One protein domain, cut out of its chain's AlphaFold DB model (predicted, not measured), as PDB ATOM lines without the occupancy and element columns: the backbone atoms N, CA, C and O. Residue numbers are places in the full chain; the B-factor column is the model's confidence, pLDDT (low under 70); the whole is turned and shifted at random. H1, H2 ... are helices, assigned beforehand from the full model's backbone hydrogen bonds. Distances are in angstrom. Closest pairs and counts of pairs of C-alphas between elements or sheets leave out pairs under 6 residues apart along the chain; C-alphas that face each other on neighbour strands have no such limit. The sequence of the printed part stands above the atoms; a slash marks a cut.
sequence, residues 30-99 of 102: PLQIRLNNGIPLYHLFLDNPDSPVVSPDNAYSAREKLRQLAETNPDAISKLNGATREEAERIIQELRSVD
ATOM      1  N   PRO A  30      40.923  16.911   8.949       71.50
ATOM      2  CA  PRO A  30      40.782  16.265   7.654       71.50
ATOM      3  C   PRO A  30      40.145  14.878   7.781       71.50
ATOM      4  O   PRO A  30      39.485  14.420   6.853       71.50
ATOM      5  N   LEU A  31      40.246  14.232   8.950       75.69
ATOM      6  CA  LEU A  31      39.616  12.942   9.232       75.69
ATOM      7  C   LEU A  31      38.109  13.058   9.508       75.69
ATOM      8  O   LEU A  31      37.399  12.053   9.434       75.69
ATOM      9  N   GLN A  32      37.615  14.259   9.813       80.88
ATOM     10  CA  GLN A  32      36.196  14.562  10.000       80.88
ATOM     11  C   GLN A  32      35.482  14.955   8.703       80.88
ATOM     12  O   GLN A  32      34.252  15.043   8.696       80.88
ATOM     13  N   ILE A  33      36.216  15.155   7.605       84.94
ATOM     14  CA  ILE A  33      35.628  15.511   6.313       84.94
ATOM     15  C   ILE A  33      34.787  14.349   5.786       84.94
ATOM     16  O   ILE A  33      35.216  13.190   5.748       84.94
ATOM     17  N   ARG A  34      33.563  14.677   5.366       87.25
ATOM     18  CA  ARG A  34      32.595  13.730   4.815       87.25
ATOM     19  C   ARG A  34      32.165  14.176   3.428       87.25
ATOM     20  O   ARG A  34      32.021  15.367   3.167       87.25
ATOM     21  N   LEU A  35      31.937  13.204   2.562       88.00
ATOM     22  CA  LEU A  35      31.324  13.405   1.255       88.00
ATOM     23  C   LEU A  35      29.829  13.722   1.411       88.00
ATOM     24  O   LEU A  35      29.247  13.551   2.487       88.00
ATOM     25  N   ASN A  36      29.179  14.144   0.327       88.25
ATOM     26  CA  ASN A  36      27.759  14.514   0.318       88.25
ATOM     27  C   ASN A  36      26.804  13.383   0.748       88.25
ATOM     28  O   ASN A  36      25.705  13.645   1.226       88.25
ATOM     29  N   ASN A  37      27.231  12.129   0.609       83.50
ATOM     30  CA  ASN A  37      26.497  10.932   1.006       83.50
ATOM     31  C   ASN A  37      26.772  10.520   2.467       83.50
ATOM     32  O   ASN A  37      26.306   9.474   2.912       83.50
ATOM     33  N   GLY A  38      27.541  11.322   3.214       82.38
ATOM     34  CA  GLY A  38      27.887  11.093   4.616       82.38
ATOM     35  C   GLY A  38      29.064  10.140   4.845       82.38
ATOM     36  O   GLY A  38      29.474   9.973   6.002       82.38
ATOM     37  N   ILE A  39      29.621   9.550   3.778       85.62
ATOM     38  CA  ILE A  39      30.792   8.668   3.840       85.62
ATOM     39  C   ILE A  39      32.035   9.499   4.196       85.62
ATOM     40  O   ILE A  39      32.232  10.578   3.633       85.62
ATOM     41  N   PRO A  40      32.894   9.028   5.116       88.31
ATOM     42  CA  PRO A  40      34.142   9.714   5.422       88.31
ATOM     43  C   PRO A  40      35.073   9.777   4.210       88.31
ATOM     44  O   PRO A  40      35.267   8.774   3.524       88.31
ATOM     45  N   LEU A  41      35.728  10.917   3.994       86.69
ATOM     46  CA  LEU A  41      36.604  11.126   2.839       86.69
ATOM     47  C   LEU A  41      37.739  10.090   2.754       86.69
ATOM     48  O   LEU A  41      38.112   9.669   1.660       86.69
ATOM     49  N   TYR A  42      38.253   9.622   3.899       87.12
ATOM     50  CA  TYR A  42      39.327   8.623   3.923       87.12
ATOM     51  C   TYR A  42      38.916   7.291   3.279       87.12
ATOM     52  O   TYR A  42      39.789   6.537   2.858       87.12
ATOM     53  N   HIS A  43      37.617   6.996   3.133       87.50
ATOM     54  CA  HIS A  43      37.174   5.785   2.438       87.50
ATOM     55  C   HIS A  43      37.646   5.736   0.981       87.50
ATOM     56  O   HIS A  43      37.885   4.645   0.482       87.50
ATOM     57  N   LEU A  44      37.873   6.882   0.326       85.94
ATOM     58  CA  LEU A  44      38.410   6.932  -1.043       85.94
ATOM     59  C   LEU A  44      39.836   6.374  -1.167       85.94
ATOM     60  O   LEU A  44      40.314   6.120  -2.269       85.94
ATOM     61  N   PHE A  45      40.537   6.204  -0.046       85.81
ATOM     62  CA  PHE A  45      41.897   5.670   0.001       85.81
ATOM     63  C   PHE A  45      41.938   4.175   0.330       85.81
ATOM     64  O   PHE A  45      43.030   3.601   0.372       85.81
ATOM     65  N   LEU A  46      40.776   3.564   0.577       85.06
ATOM     66  CA  LEU A  46      40.625   2.126   0.764       85.06
ATOM     67  C   LEU A  46      40.570   1.429  -0.596       85.06
ATOM     68  O   LEU A  46      39.971   1.944  -1.535       85.06
ATOM     69  N   ASP A  47      41.108   0.212  -0.673       74.81
ATOM     70  CA  ASP A  47      40.990  -0.633  -1.870       74.81
ATOM     71  C   ASP A  47      39.532  -1.008  -2.190       74.81
ATOM     72  O   ASP A  47      39.185  -1.242  -3.342       74.81
ATOM     73  N   ASN A  48      38.667  -1.042  -1.168       74.12
ATOM     74  CA  ASN A  48      37.231  -1.287  -1.302       74.12
ATOM     75  C   ASN A  48      36.439  -0.193  -0.559       74.12
ATOM     76  O   ASN A  48      36.042  -0.409   0.591       74.12
ATOM     77  N   PRO A  49      36.210   0.977  -1.184       67.75
ATOM     78  CA  PRO A  49      35.547   2.123  -0.548       67.75
ATOM     79  C   PRO A  49      34.094   1.833  -0.133       67.75
ATOM     80  O   PRO A  49      33.598   2.432   0.822       67.75
ATOM     81  N   ASP A  50      33.443   0.886  -0.817       69.50
ATOM     82  CA  ASP A  50      32.058   0.457  -0.592       69.50
ATOM     83  C   ASP A  50      31.926  -0.698   0.422       69.50
ATOM     84  O   ASP A  50      30.814  -1.132   0.728       69.50
ATOM     85  N   SER A  51      33.040  -1.220   0.957       63.22
ATOM     86  CA  SER A  51      32.979  -2.306   1.938       63.22
ATOM     87  C   SER A  51      32.502  -1.777   3.297       63.22
ATOM     88  O   SER A  51      33.163  -0.912   3.879       63.22
ATOM     89  N   PRO A  52      31.416  -2.328   3.872       63.75
ATOM     90  CA  PRO A  52      31.000  -1.988   5.231       63.75
ATOM     91  C   PRO A  52      31.968  -2.543   6.284       63.75
ATOM     92  O   PRO A  52      31.972  -2.087   7.426       63.75
ATOM     93  N   VAL A  53      32.792  -3.527   5.910       68.19
ATOM     94  CA  VAL A  53      33.812  -4.120   6.773       68.19
ATOM     95  C   VAL A  53      35.169  -3.605   6.320       68.19
ATOM     96  O   VAL A  53      35.704  -4.024   5.291       68.19
ATOM     97  N   VAL A  54      35.723  -2.685   7.104       72.75
ATOM     98  CA  VAL A  54      37.079  -2.172   6.919       72.75
ATOM     99  C   VAL A  54      37.938  -2.730   8.043       72.75
ATOM    100  O   VAL A  54      37.631  -2.546   9.220       72.75
ATOM    101  N   SER A  55      39.013  -3.432   7.683       80.44
ATOM    102  CA  SER A  55      39.985  -3.891   8.675       80.44
ATOM    103  C   SER A  55      40.629  -2.684   9.371       80.44
ATOM    104  O   SER A  55      40.899  -1.688   8.696       80.44
ATOM    105  N   PRO A  56      40.912  -2.748  10.687       80.06
ATOM    106  CA  PRO A  56      41.497  -1.629  11.430       80.06
ATOM    107  C   PRO A  56      42.780  -1.079  10.792       80.06
ATOM    108  O   PRO A  56      42.974   0.133  10.761       80.06
ATOM    109  N   ASP A  57      43.603  -1.971  10.238       82.50
ATOM    110  CA  ASP A  57      44.853  -1.639   9.549       82.50
ATOM    111  C   ASP A  57      44.606  -0.797   8.285       82.50
ATOM    112  O   ASP A  57      45.086   0.330   8.174       82.50
ATOM    113  N   ASN A  58      43.710  -1.256   7.402       83.62
ATOM    114  CA  ASN A  58      43.321  -0.513   6.198       83.62
ATOM    115  C   ASN A  58      42.707   0.855   6.531       83.62
ATOM    116  O   ASN A  58      42.990   1.844   5.854       83.62
ATOM    117  N   ALA A  59      41.873   0.927   7.576       83.19
ATOM    118  CA  ALA A  59      41.294   2.188   8.031       83.19
ATOM    119  C   ALA A  59      42.377   3.158   8.519       83.19
ATOM    120  O   ALA A  59      42.309   4.352   8.222       83.19
ATOM    121  N   TYR A  60      43.381   2.657   9.242       86.38
ATOM    122  CA  TYR A  60      44.523   3.447   9.681       86.38
ATOM    123  C   TYR A  60      45.330   3.967   8.488       86.38
ATOM    124  O   TYR A  60      45.499   5.179   8.362       86.38
ATOM    125  N   SER A  61      45.735   3.097   7.559       87.38
ATOM    126  CA  SER A  61      46.497   3.503   6.371       87.38
ATOM    127  C   SER A  61      45.735   4.503   5.498       87.38
ATOM    128  O   SER A  61      46.322   5.447   4.975       87.38
ATOM    129  N   ALA A  62      44.421   4.336   5.341       87.81
ATOM    130  CA  ALA A  62      43.590   5.270   4.587       87.81
ATOM    131  C   ALA A  62      43.510   6.653   5.250       87.81
ATOM    132  O   ALA A  62      43.609   7.678   4.574       87.81
ATOM    133  N   ARG A  63      43.375   6.687   6.580       87.81
ATOM    134  CA  ARG A  63      43.414   7.928   7.364       87.81
ATOM    135  C   ARG A  63      44.774   8.606   7.288       87.81
ATOM    136  O   ARG A  63      44.825   9.822   7.151       87.81
ATOM    137  N   GLU A  64      45.857   7.838   7.344       89.50
ATOM    138  CA  GLU A  64      47.214   8.365   7.220       89.50
ATOM    139  C   GLU A  64      47.447   8.986   5.836       89.50
ATOM    140  O   GLU A  64      47.895  10.127   5.754       89.50
ATOM    141  N   LYS A  65      47.039   8.310   4.753       87.31
ATOM    142  CA  LYS A  65      47.101   8.864   3.387       87.31
ATOM    143  C   LYS A  65      46.302  10.159   3.251       87.31
ATOM    144  O   LYS A  65      46.770  11.105   2.621       87.31
ATOM    145  N   LEU A  66      45.103  10.215   3.836       87.62
ATOM    146  CA  LEU A  66      44.301  11.439   3.841       87.62
ATOM    147  C   LEU A  66      44.997  12.557   4.620       87.62
ATOM    148  O   LEU A  66      45.019  13.693   4.159       87.62
ATOM    149  N   ARG A  67      45.578  12.238   5.779       87.31
ATOM    150  CA  ARG A  67      46.326  13.197   6.589       87.31
ATOM    151  C   ARG A  67      47.520  13.757   5.819       87.31
ATOM    152  O   ARG A  67      47.623  14.969   5.719       87.31
ATOM    153  N   GLN A  68      48.340  12.906   5.205       87.81
ATOM    154  CA  GLN A  68      49.466  13.334   4.367       87.81
ATOM    155  C   GLN A  68      49.001  14.255   3.233       87.81
ATOM    156  O   GLN A  68      49.572  15.320   3.017       87.81
ATOM    157  N   LEU A  69      47.914  13.891   2.543       84.75
ATOM    158  CA  LEU A  69      47.372  14.716   1.465       84.75
ATOM    159  C   LEU A  69      46.826  16.055   1.977       84.75
ATOM    160  O   LEU A  69      46.954  17.061   1.286       84.75
ATOM    161  N   ALA A  70      46.243  16.079   3.176       85.44
ATOM    162  CA  ALA A  70      45.776  17.294   3.836       85.44
ATOM    163  C   ALA A  70      46.921  18.169   4.354       85.44
ATOM    164  O   ALA A  70      46.787  19.385   4.346       85.44
ATOM    165  N   GLU A  71      48.042  17.580   4.768       85.38
ATOM    166  CA  GLU A  71      49.246  18.322   5.149       85.38
ATOM    167  C   GLU A  71      49.871  19.010   3.927       85.38
ATOM    168  O   GLU A  71      50.240  20.180   4.008       85.38
ATOM    169  N   THR A  72      49.914  18.332   2.776       84.06
ATOM    170  CA  THR A  72      50.443  18.912   1.530       84.06
ATOM    171  C   THR A  72      49.449  19.862   0.851       84.06
ATOM    172  O   THR A  72      49.851  20.873   0.280       84.06
ATOM    173  N   ASN A  73      48.146  19.561   0.894       86.25
ATOM    174  CA  ASN A  73      47.096  20.283   0.162       86.25
ATOM    175  C   ASN A  73      45.851  20.582   1.034       86.25
ATOM    176  O   ASN A  73      44.740  20.153   0.696       86.25
ATOM    177  N   PRO A  74      45.987  21.346   2.134       81.44
ATOM    178  CA  PRO A  74      44.902  21.559   3.100       81.44
ATOM    179  C   PRO A  74      43.677  22.253   2.488       81.44
ATOM    180  O   PRO A  74      42.539  21.853   2.741       81.44
ATOM    181  N   ASP A  75      43.894  23.252   1.627       83.38
ATOM    182  CA  ASP A  75      42.821  23.982   0.944       83.38
ATOM    183  C   ASP A  75      42.013  23.098  -0.013       83.38
ATOM    184  O   ASP A  75      40.797  23.256  -0.128       83.38
ATOM    185  N   ALA A  76      42.669  22.172  -0.716       84.88
ATOM    186  CA  ALA A  76      41.985  21.268  -1.633       84.88
ATOM    187  C   ALA A  76      41.136  20.255  -0.860       84.88
ATOM    188  O   ALA A  76      39.983  20.033  -1.215       84.88
ATOM    189  N   ILE A  77      41.675  19.709   0.234       85.31
ATOM    190  CA  ILE A  77      40.972  18.753   1.092       85.31
ATOM    191  C   ILE A  77      39.757  19.390   1.772       85.31
ATOM    192  O   ILE A  77      38.681  18.799   1.756       85.31
ATOM    193  N   SER A  78      39.872  20.618   2.285       82.50
ATOM    194  CA  SER A  78      38.742  21.330   2.902       82.50
ATOM    195  C   SER A  78      37.561  21.525   1.935       82.50
ATOM    196  O   SER A  78      36.406  21.364   2.330       82.50
ATOM    197  N   LYS A  79      37.834  21.771   0.645       85.19
ATOM    198  CA  LYS A  79      36.799  21.899  -0.402       85.19
ATOM    199  C   LYS A  79      36.048  20.598  -0.688       85.19
ATOM    200  O   LYS A  79      34.974  20.649  -1.278       85.19
ATOM    201  N   LEU A  80      36.583  19.448  -0.274       86.38
ATOM    202  CA  LEU A  80      35.929  18.149  -0.447       86.38
ATOM    203  C   LEU A  80      34.825  17.890   0.584       86.38
ATOM    204  O   LEU A  80      34.099  16.902   0.465       86.38
ATOM    205  N   ASN A  81      34.674  18.753   1.591       86.19
ATOM    206  CA  ASN A  81      33.607  18.623   2.572       86.19
ATOM    207  C   ASN A  81      32.237  18.862   1.924       86.19
ATOM    208  O   ASN A  81      31.936  19.958   1.459       86.19
ATOM    209  N   GLY A  82      31.410  17.820   1.889       85.81
ATOM    210  CA  GLY A  82      30.143  17.821   1.164       85.81
ATOM    211  C   GLY A  82      30.284  17.679  -0.354       85.81
ATOM    212  O   GLY A  82      29.289  17.851  -1.053       85.81
ATOM    213  N   ALA A  83      31.471  17.349  -0.876       88.75
ATOM    214  CA  ALA A  83      31.657  17.063  -2.298       88.75
ATOM    215  C   ALA A  83      31.076  15.694  -2.679       88.75
ATOM    216  O   ALA A  83      30.917  14.798  -1.841       88.75
ATOM    217  N   THR A  84      30.760  15.523  -3.962       90.06
ATOM    218  CA  THR A  84      30.405  14.206  -4.505       90.06
ATOM    219  C   THR A  84      31.619  13.273  -4.488       90.06
ATOM    220  O   THR A  84      32.770  13.713  -4.491       90.06
ATOM    221  N   ARG A  85      31.367  11.958  -4.497       85.88
ATOM    222  CA  ARG A  85      32.425  10.945  -4.614       85.88
ATOM    223  C   ARG A  85      33.296  11.192  -5.851       85.88
ATOM    224  O   ARG A  85      34.514  11.226  -5.737       85.88
ATOM    225  N   GLU A  86      32.664  11.425  -6.998       88.44
ATOM    226  CA  GLU A  86      33.345  11.662  -8.274       88.44
ATOM    227  C   GLU A  86      34.229  12.916  -8.242       88.44
ATOM    228  O   GLU A  86      35.367  12.880  -8.710       88.44
ATOM    229  N   GLU A  87      33.750  14.016  -7.652       89.19
ATOM    230  CA  GLU A  87      34.557  15.232  -7.501       89.19
ATOM    231  C   GLU A  87      35.754  15.016  -6.584       89.19
ATOM    232  O   GLU A  87      36.867  15.430  -6.914       89.19
ATOM    233  N   ALA A  88      35.550  14.340  -5.454       87.75
ATOM    234  CA  ALA A  88      36.628  14.036  -4.531       87.75
ATOM    235  C   ALA A  88      37.668  13.098  -5.154       87.75
ATOM    236  O   ALA A  88      38.865  13.354  -5.026       87.75
ATOM    237  N   GLU A  89      37.241  12.068  -5.888       87.94
ATOM    238  CA  GLU A  89      38.141  11.194  -6.644       87.94
ATOM    239  C   GLU A  89      38.938  11.986  -7.682       87.94
ATOM    240  O   GLU A  89      40.164  11.870  -7.725       87.94
ATOM    241  N   ARG A  90      38.279  12.844  -8.469       88.69
ATOM    242  CA  ARG A  90      38.943  13.680  -9.474       88.69
ATOM    243  C   ARG A  90      39.991  14.595  -8.845       88.69
ATOM    244  O   ARG A  90      41.128  14.603  -9.302       88.69
ATOM    245  N   ILE A  91      39.638  15.316  -7.783       86.75
ATOM    246  CA  ILE A  91      40.557  16.231  -7.094       86.75
ATOM    247  C   ILE A  91      41.737  15.458  -6.502       86.75
ATOM    248  O   ILE A  91      42.880  15.856  -6.694       86.75
ATOM    249  N   ILE A  92      41.503  14.319  -5.844       85.25
ATOM    250  CA  ILE A  92      42.585  13.486  -5.297       85.25
ATOM    251  C   ILE A  92      43.515  12.978  -6.412       85.25
ATOM    252  O   ILE A  92      44.732  12.971  -6.226       85.25
ATOM    253  N   GLN A  93      42.977  12.570  -7.565       85.62
ATOM    254  CA  GLN A  93      43.776  12.156  -8.725       85.62
ATOM    255  C   GLN A  93      44.615  13.310  -9.286       85.62
ATOM    256  O   GLN A  93      45.789  13.107  -9.609       85.62
ATOM    257  N   GLU A  94      44.061  14.523  -9.356       85.81
ATOM    258  CA  GLU A  94      44.809  15.713  -9.774       85.81
ATOM    259  C   GLU A  94      45.931  16.046  -8.785       85.81
ATOM    260  O   GLU A  94      47.077  16.200  -9.202       85.81
ATOM    261  N   LEU A  95      45.652  16.045  -7.478       82.12
ATOM    262  CA  LEU A  95      46.661  16.298  -6.442       82.12
ATOM    263  C   LEU A  95      47.814  15.282  -6.494       82.12
ATOM    264  O   LEU A  95      48.977  15.665  -6.397       82.12
ATOM    265  N   ARG A  96      47.512  13.995  -6.705       75.19
ATOM    266  CA  ARG A  96      48.535  12.941  -6.868       75.19
ATOM    267  C   ARG A  96      49.341  13.077  -8.157       75.19
ATOM    268  O   ARG A  96      50.499  12.675  -8.195       75.19
ATOM    269  N   SER A  97      48.731  13.591  -9.222       74.44
ATOM    270  CA  SER A  97      49.411  13.780 -10.508       74.44
ATOM    271  C   SER A  97      50.399  14.944 -10.457       74.44
ATOM    272  O   SER A  97      51.479  14.843 -11.031       74.44
ATOM    273  N   VAL A  98      50.051  16.016  -9.739       64.50
ATOM    274  CA  VAL A  98      50.927  17.180  -9.529       64.50
ATOM    275  C   VAL A  98      52.152  16.808  -8.691       64.50
ATOM    276  O   VAL A  98      53.261  17.192  -9.048       64.50
ATOM    277  N   ASP A  99      51.977  16.002  -7.640       55.75
ATOM    278  CA  ASP A  99      53.076  15.532  -6.780       55.75
ATOM    279  C   ASP A  99      54.104  14.663  -7.534       55.75
ATOM    280  O   ASP A  99      55.293  14.695  -7.245       55.75
TER     281      ASP A  99
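This is residues 30 to 99 of the 102 residues of an uncharacterized protein of uncultured bacterium (UniProt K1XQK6). Two longer helices, H2 and H4, form an open V without touching, with short H1 in the opening, packed on H2. Short H3 follows H2. The 70 printed residues hold four named helices, H1 to H4 in chain order, and no named strand: all helix. The whole is compact, with a radius of gyration of the C-alphas of 11.2 A, spanning 30 by 23 by 20 A.

H2, residues 56 to 72, touches H1, residues 41 to 45, with residues 59 to 66 alone; closest are the C-alphas of Ala 62 and Phe 45, 4.9 A. H3, residues 74 to 78, and H2 touch only at the corner, and only just, with 3 pairs of C-alphas within 8 A, closest Ala 70 and Ile 77, 5.7 A. H4, residues 85 to 99, and H2 are near each other, with 6 pairs of C-alphas within 10 A. H4 is close to but not clearly touching H1, the closest C-alphas being those of Leu 44 and Glu 89, 7.0 A. H1 and H3 are apart. Every O i to N i+4 pair is within hydrogen-bond range in H2, H3 and H4; H1 has 0 of 1, but 2 of 2 O i to N i+3.

H2 runs 24.5 A from C-alpha 56 at (41.497, -1.629, 11.430), H4 21.3 A to C-alpha 99 at (53.076, 15.532, -6.780), H1 8.1 A and H3 6.2 A.

The farthest C-alphas, Val 53 and Val 98, are 31.8 A apart. The printed part has no cut and no long link. Of the printed residues, 7 have a pLDDT under 70, which is low confidence: residues 49 to 53 and 98 to 99.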